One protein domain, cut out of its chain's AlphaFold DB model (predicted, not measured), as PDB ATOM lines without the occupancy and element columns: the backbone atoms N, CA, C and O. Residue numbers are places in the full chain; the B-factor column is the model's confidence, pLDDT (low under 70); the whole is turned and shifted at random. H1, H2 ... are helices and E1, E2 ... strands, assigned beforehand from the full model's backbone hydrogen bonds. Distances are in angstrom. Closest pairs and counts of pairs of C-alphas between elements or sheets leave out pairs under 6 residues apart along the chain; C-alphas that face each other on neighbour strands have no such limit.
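Overview. This is residues 120 to 173 of the 386 residues of an uncharacterized protein of Candidatus Acetothermia bacterium (UniProt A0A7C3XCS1). A small three-strand parallel sheet, E1 in the middle, stands with two short touching helices, H1 and H2, to one side of it. The 54 printed residues, under half in named elements, run E1, E2, H1, E3, H2; the sheet order is E2, E1, E3, the class mixed. The whole is compact, with radius of gyration of the C-alphas 10.4 A and spans of 27 by 23 by 16 A.

Along the chain. E1, residues 120 to 123, begins at C-alpha 120 (-24.989, 53.460, 113.096). E2 is 132 to 134, H1 143 to 146, E3 149 to 154, 13.5 A long. H2, 163 to 171, 11.6 A long, ends at C-alpha 171 (-24.811, 36.107, 110.006).

Arrangement. E1 is parallel to E3 at 31 degrees, N 123 and O 153 2.8 A apart, and to E2 at 23 degrees, N 134 and O 122 2.9 A apart. E2, H1, E3 form a split strand-helix-strand unit, E1 between its strands, with a right-handed crossover. H1 and H2 touch, closest C-alphas Pro 143 and Ala 164, 4.4 A. H2 only grazes the sheet with residues 165 to 169; H1 is not on it. In H2 every O i to N i+4 pair is within hydrogen-bond range; H1 is too short for one.

Size, cuts and confidence. The C-alphas farthest apart, Gly 128 and Phe 171, are 27.7 A apart. The printed part has no cut and no long link. Residues 125 to 129 and 156 to 159 have pLDDT under 70.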
ATOM      1  N   HIS A 120     -25.950  53.205 114.171       91.12
ATOM      2  CA  HIS A 120     -24.989  53.460 113.096       91.12
ATOM      3  C   HIS A 120     -23.607  53.762 113.682       91.12
ATOM      4  O   HIS A 120     -23.401  54.787 114.331       91.12
ATOM      5  N   GLY A 121     -22.646  52.868 113.442       89.69
ATOM      6  CA  GLY A 121     -21.255  53.051 113.843       89.69
ATOM      7  C   GLY A 121     -20.321  53.351 112.670       89.69
ATOM      8  O   GLY A 121     -20.635  53.092 111.505       89.69
ATOM      9  N   ALA A 122     -19.132  53.862 112.973       88.12
ATOM     10  CA  ALA A 122     -18.058  53.991 111.996       88.12
ATOM     11  C   ALA A 122     -16.683  53.706 112.609       88.12
ATOM     12  O   ALA A 122     -16.464  53.951 113.795       88.12
ATOM     13  N   ILE A 123     -15.758  53.186 111.796       85.00
ATOM     14  CA  ILE A 123     -14.416  52.778 112.233       85.00
ATOM     15  C   ILE A 123     -13.337  53.674 111.615       85.00
ATOM     16  O   ILE A 123     -13.127  53.700 110.394       85.00
ATOM     17  N   GLY A 124     -12.601  54.365 112.485       76.62
ATOM     18  CA  GLY A 124     -11.525  55.293 112.130       76.62
ATOM     19  C   GLY A 124     -12.007  56.686 111.687       76.62
ATOM     20  O   GLY A 124     -13.194  56.892 111.461       76.62
ATOM     21  N   PRO A 125     -11.104  57.675 111.567       69.88
ATOM     22  CA  PRO A 125     -11.456  59.037 111.161       69.88
ATOM     23  C   PRO A 125     -11.310  59.289 109.642       69.88
ATOM     24  O   PRO A 125     -10.471  58.650 109.003       69.88
ATOM     25  N   PRO A 126     -11.991  60.307 109.068       60.03
ATOM     26  CA  PRO A 126     -13.099  61.095 109.617       60.03
ATOM     27  C   PRO A 126     -14.473  60.649 109.077       60.03
ATOM     28  O   PRO A 126     -14.623  60.381 107.886       60.03
ATOM     29  N   PHE A 127     -15.498  60.676 109.934       60.16
ATOM     30  CA  PHE A 127     -16.904  60.505 109.553       60.16
ATOM     31  C   PHE A 127     -17.776  61.546 110.238       60.16
ATOM     32  O   PHE A 127     -17.588  61.828 111.418       60.16
ATOM     33  N   GLY A 128     -18.712  62.131 109.492       60.12
ATOM     34  CA  GLY A 128     -19.522  63.250 109.976       60.12
ATOM     35  C   GLY A 128     -20.789  62.866 110.748       60.12
ATOM     36  O   GLY A 128     -21.292  63.709 111.480       60.12
ATOM     37  N   SER A 129     -21.327  61.647 110.586       64.31
ATOM     38  CA  SER A 129     -22.709  61.327 111.001       64.31
ATOM     39  C   SER A 129     -22.917  59.985 111.722       64.31
ATOM     40  O   SER A 129     -24.053  59.528 111.782       64.31
ATOM     41  N   ALA A 130     -21.870  59.331 112.232       71.81
ATOM     42  CA  ALA A 130     -22.031  58.087 112.996       71.81
ATOM     43  C   ALA A 130     -22.362  58.375 114.470       71.81
ATOM     44  O   ALA A 130     -21.805  59.302 115.059       71.81
ATOM     45  N   GLU A 131     -23.234  57.564 115.069       78.75
ATOM     46  CA  GLU A 131     -23.621  57.676 116.483       78.75
ATOM     47  C   GLU A 131     -22.497  57.199 117.409       78.75
ATOM     48  O   GLU A 131     -22.301  57.750 118.494       78.75
ATOM     49  N   ILE A 132     -21.744  56.187 116.971       83.25
ATOM     50  CA  ILE A 132     -20.586  55.646 117.686       83.25
ATOM     51  C   ILE A 132     -19.384  55.599 116.746       83.25
ATOM     52  O   ILE A 132     -19.459  55.100 115.622       83.25
ATOM     53  N   LEU A 133     -18.252  56.085 117.242       83.69
ATOM     54  CA  LEU A 133     -16.966  56.001 116.569       83.69
ATOM     55  C   LEU A 133     -16.107  54.967 117.287       83.69
ATOM     56  O   LEU A 133     -15.850  55.109 118.478       83.69
ATOM     57  N   LEU A 134     -15.670  53.952 116.550       82.38
ATOM     58  CA  LEU A 134     -14.740  52.939 117.030       82.38
ATOM     59  C   LEU A 134     -13.361  53.188 116.426       82.38
ATOM     60  O   LEU A 134     -13.219  53.499 115.236       82.38
ATOM     61  N   SER A 135     -12.316  53.013 117.225       81.75
ATOM     62  CA  SER A 135     -10.977  52.847 116.667       81.75
ATOM     63  C   SER A 135     -10.820  51.438 116.076       81.75
ATOM     64  O   SER A 135     -11.516  50.499 116.456       81.75
ATOM     65  N   ALA A 136      -9.890  51.251 115.135       79.56
ATOM     66  CA  ALA A 136      -9.642  49.922 114.561       79.56
ATOM     67  C   ALA A 136      -9.181  48.892 115.616       79.56
ATOM     68  O   ALA A 136      -9.388  47.698 115.431       79.56
ATOM     69  N   ALA A 137      -8.580  49.355 116.718       81.00
ATOM     70  CA  ALA A 137      -8.155  48.516 117.835       81.00
ATOM     71  C   ALA A 137      -9.302  48.158 118.799       81.00
ATOM     72  O   ALA A 137      -9.163  47.231 119.588       81.00
ATOM     73  N   GLU A 138     -10.422  48.879 118.740       83.50
ATOM     74  CA  GLU A 138     -11.615  48.635 119.565       83.50
ATOM     75  C   GLU A 138     -12.590  47.647 118.922       83.50
ATOM     76  O   GLU A 138     -13.610  47.314 119.523       83.50
ATOM     77  N   VAL A 139     -12.301  47.172 117.706       86.06
ATOM     78  CA  VAL A 139     -13.136  46.167 117.048       86.06
ATOM     79  C   VAL A 139     -13.054  44.863 117.846       86.06
ATOM     80  O   VAL A 139     -11.967  44.294 117.954       86.06
ATOM     81  N   PRO A 140     -14.176  44.373 118.401       88.62
ATOM     82  CA  PRO A 140     -14.172  43.158 119.196       88.62
ATOM     83  C   PRO A 140     -13.855  41.936 118.330       88.62
ATOM     84  O   PRO A 140     -14.283  41.835 117.180       88.62
ATOM     85  N   ASP A 141     -13.154  40.969 118.922       89.56
ATOM     86  CA  ASP A 141     -12.945  39.650 118.320       89.56
ATOM     87  C   ASP A 141     -14.249  38.846 118.213       89.56
ATOM     88  O   ASP A 141     -14.390  38.026 117.306       89.56
ATOM     89  N   ASP A 142     -15.188  39.056 119.141       91.00
ATOM     90  CA  ASP A 142     -16.484  38.381 119.146       91.00
ATOM     91  C   ASP A 142     -17.508  39.164 118.299       91.00
ATOM     92  O   ASP A 142     -17.883  40.286 118.668       91.00
ATOM     93  N   PRO A 143     -18.006  38.593 117.186       93.12
ATOM     94  CA  PRO A 143     -18.999  39.238 116.329       93.12
ATOM     95  C   PRO A 143     -20.335  39.542 117.023       93.12
ATOM     96  O   PRO A 143     -21.037  40.454 116.583       93.12
ATOM     97  N   LEU A 144     -20.706  38.837 118.102       92.69
ATOM     98  CA  LEU A 144     -21.938  39.133 118.846       92.69
ATOM     99  C   LEU A 144     -21.905  40.524 119.487       92.69
ATOM    100  O   LEU A 144     -22.949  41.156 119.616       92.69
ATOM    101  N   LEU A 145     -20.720  41.036 119.828       92.88
ATOM    102  CA  LEU A 145     -20.563  42.377 120.397       92.88
ATOM    103  C   LEU A 145     -20.802  43.492 119.366       92.88
ATOM    104  O   LEU A 145     -20.974  44.648 119.744       92.88
ATOM    105  N   LEU A 146     -20.855  43.152 118.072       93.69
ATOM    106  CA  LEU A 146     -21.224  44.070 116.990       93.69
ATOM    107  C   LEU A 146     -22.729  44.065 116.686       93.69
ATOM    108  O   LEU A 146     -23.209  44.901 115.922       93.69
ATOM    109  N   TRP A 147     -23.508  43.161 117.281       93.25
ATOM    110  CA  TRP A 147     -24.947  43.057 117.033       93.25
ATOM    111  C   TRP A 147     -25.769  44.333 117.326       93.25
ATOM    112  O   TRP A 147     -26.763  44.554 116.628       93.25
ATOM    113  N   PRO A 148     -25.387  45.232 118.258       93.38
ATOM    114  CA  PRO A 148     -26.102  46.494 118.447       93.38
ATOM    115  C   PRO A 148     -26.086  47.393 117.207       93.38
ATOM    116  O   PRO A 148     -26.942  48.264 117.083       93.38
ATOM    117  N   PHE A 149     -25.152  47.184 116.275       93.44
ATOM    118  CA  PHE A 149     -25.029  47.971 115.053       93.44
ATOM    119  C   PHE A 149     -25.877  47.393 113.917       93.44
ATOM    120  O   PHE A 149     -25.857  46.191 113.636       93.44
ATOM    121  N   SER A 150     -26.611  48.266 113.226       92.75
ATOM    122  CA  SER A 150     -27.236  47.960 111.934       92.75
ATOM    123  C   SER A 150     -26.244  48.183 110.803       92.75
ATOM    124  O   SER A 150     -26.251  47.434 109.832       92.75
ATOM    125  N   ARG A 151     -25.374  49.187 110.951       92.62
ATOM    126  CA  ARG A 151     -24.415  49.607 109.937       92.62
ATOM    127  C   ARG A 151     -23.079  50.017 110.552       92.62
ATOM    128  O   ARG A 151     -23.063  50.715 111.565       92.62
ATOM    129  N   LEU A 152     -21.981  49.628 109.905       90.62
ATOM    130  CA  LEU A 152     -20.609  50.018 110.232       90.62
ATOM    131  C   LEU A 152     -19.901  50.523 108.972       90.62
ATOM    132  O   LEU A 152     -19.665  49.750 108.045       90.62
ATOM    133  N   ASP A 153     -19.539  51.805 108.943       88.62
ATOM    134  CA  ASP A 153     -18.772  52.398 107.838       88.62
ATOM    135  C   ASP A 153     -17.252  52.385 108.111       88.62
ATOM    136  O   ASP A 153     -16.810  52.546 109.250       88.62
ATOM    137  N   PHE A 154     -16.428  52.239 107.061       83.44
ATOM    138  CA  PHE A 154     -14.954  52.207 107.147       83.44
ATOM    139  C   PHE A 154     -14.317  53.288 106.269       83.44
ATOM    140  O   PHE A 154     -14.649  53.419 105.093       83.44
ATOM    141  N   SER A 155     -13.437  54.103 106.857       70.38
ATOM    142  CA  SER A 155     -12.891  55.308 106.202       70.38
ATOM    143  C   SER A 155     -11.842  54.935 105.160       70.38
ATOM    144  O   SER A 155     -11.711  55.567 104.113       70.38
ATOM    145  N   ARG A 156     -11.112  53.854 105.436       69.19
ATOM    146  CA  ARG A 156     -10.274  53.129 104.489       69.19
ATOM    147  C   ARG A 156     -10.668  51.672 104.573       69.19
ATOM    148  O   ARG A 156     -10.744  51.133 105.674       69.19
ATOM    149  N   PHE A 157     -10.892  51.048 103.423       63.56
ATOM    150  CA  PHE A 157     -11.079  49.607 103.375       63.56
ATOM    151  C   PHE A 157      -9.802  48.964 103.932       63.56
ATOM    152  O   PHE A 157      -8.730  49.175 103.350       63.56
ATOM    153  N   PRO A 158      -9.854  48.270 105.082       66.06
ATOM    154  CA  PRO A 158      -8.673  47.577 105.567       66.06
ATOM    155  C   PRO A 158      -8.265  46.546 104.507       66.06
ATOM    156  O   PRO A 158      -9.128  45.935 103.874       66.06
ATOM    157  N   GLN A 159      -6.955  46.369 104.282       69.25
ATOM    158  CA  GLN A 159      -6.452  45.376 103.316       69.25
ATOM    159  C   GLN A 159      -7.007  43.974 103.617       69.25
ATOM    160  O   GLN A 159      -7.230  43.187 102.702       69.25
ATOM    161  N   GLU A 160      -7.296  43.712 104.892       79.62
ATOM    162  CA  GLU A 160      -8.021  42.545 105.361       79.62
ATOM    163  C   GLU A 160      -9.135  42.980 106.323       79.62
ATOM    164  O   GLU A 160      -8.878  43.566 107.376       79.62
ATOM    165  N   VAL A 161     -10.391  42.727 105.947       84.88
ATOM    166  CA  VAL A 161     -11.545  42.976 106.823       84.88
ATOM    167  C   VAL A 161     -11.501  41.977 107.987       84.88
ATOM    168  O   VAL A 161     -11.409  40.774 107.722       84.88
ATOM    169  N   PRO A 162     -11.598  42.431 109.253       88.88
ATOM    170  CA  PRO A 162     -11.660  41.548 110.413       88.88
ATOM    171  C   PRO A 162     -12.761  40.492 110.284       88.88
ATOM    172  O   PRO A 162     -13.892  40.801 109.903       88.88
ATOM    173  N   ASP A 163     -12.461  39.247 110.652       91.00
ATOM    174  CA  ASP A 163     -13.424  38.145 110.541       91.00
ATOM    175  C   ASP A 163     -14.685  38.359 111.387       91.00
ATOM    176  O   ASP A 163     -15.759  37.919 110.982       91.00
ATOM    177  N   ALA A 164     -14.587  39.079 112.512       91.88
ATOM    178  CA  ALA A 164     -15.742  39.463 113.322       91.88
ATOM    179  C   ALA A 164     -16.721  40.355 112.537       91.88
ATOM    180  O   ALA A 164     -17.928  40.132 112.574       91.88
ATOM    181  N   ILE A 165     -16.212  41.310 111.753       92.12
ATOM    182  CA  ILE A 165     -17.037  42.174 110.895       92.12
ATOM    183  C   ILE A 165     -17.673  41.354 109.773       92.12
ATOM    184  O   ILE A 165     -18.863  41.514 109.498       92.12
ATOM    185  N   LYS A 166     -16.915  40.440 109.150       92.88
ATOM    186  CA  LYS A 166     -17.470  39.559 108.113       92.88
ATOM    187  C   LYS A 166     -18.590  38.680 108.672       92.88
ATOM    188  O   LYS A 166     -19.664  38.610 108.083       92.88
ATOM    189  N   ALA A 167     -18.359  38.052 109.826       94.69
ATOM    190  CA  ALA A 167     -19.336  37.211 110.511       94.69
ATOM    191  C   ALA A 167     -20.582  38.004 110.926       94.69
ATOM    192  O   ALA A 167     -21.696  37.547 110.695       94.69
ATOM    193  N   TRP A 168     -20.413  39.205 111.480       94.75
ATOM    194  CA  TRP A 168     -21.521  40.097 111.819       94.75
ATOM    195  C   TRP A 168     -22.346  40.486 110.582       94.75
ATOM    196  O   TRP A 168     -23.575  40.391 110.603       94.75
ATOM    197  N   SER A 169     -21.697  40.854 109.476       94.06
ATOM    198  CA  SER A 169     -22.406  41.246 108.256       94.06
ATOM    199  C   SER A 169     -23.140  40.069 107.599       94.06
ATOM    200  O   SER A 169     -24.302  40.203 107.215       94.06
ATOM    201  N   VAL A 170     -22.505  38.892 107.537       94.12
ATOM    202  CA  VAL A 170     -23.093  37.680 106.943       94.12
ATOM    203  C   VAL A 170     -24.185  37.081 107.827       94.12
ATOM    204  O   VAL A 170     -25.258  36.765 107.323       94.12
ATOM    205  N   PHE A 171     -23.940  36.899 109.128       93.50
ATOM    206  CA  PHE A 171     -24.811  36.107 110.006       93.50
ATOM    207  C   PHE A 171     -25.768  36.933 110.871       93.50
ATOM    208  O   PHE A 171     -26.834  36.435 111.218       93.50
ATOM    209  N   LEU A 172     -25.419  38.177 111.224       91.75
ATOM    210  CA  LEU A 172     -26.244  39.045 112.084       91.75
ATOM    211  C   LEU A 172     -26.972  40.156 111.301       91.75
ATOM    212  O   LEU A 172     -27.726  40.942 111.889       91.75
ATOM    213  N   GLY A 173     -26.780  40.200 109.977       89.69
ATOM    214  CA  GLY A 173     -27.467  41.110 109.057       89.69
ATOM    215  C   GLY A 173     -26.899  42.530 109.024       89.69
ATOM    216  O   GLY A 173     -27.603  43.450 108.620       89.69
TER     217      GLY A 173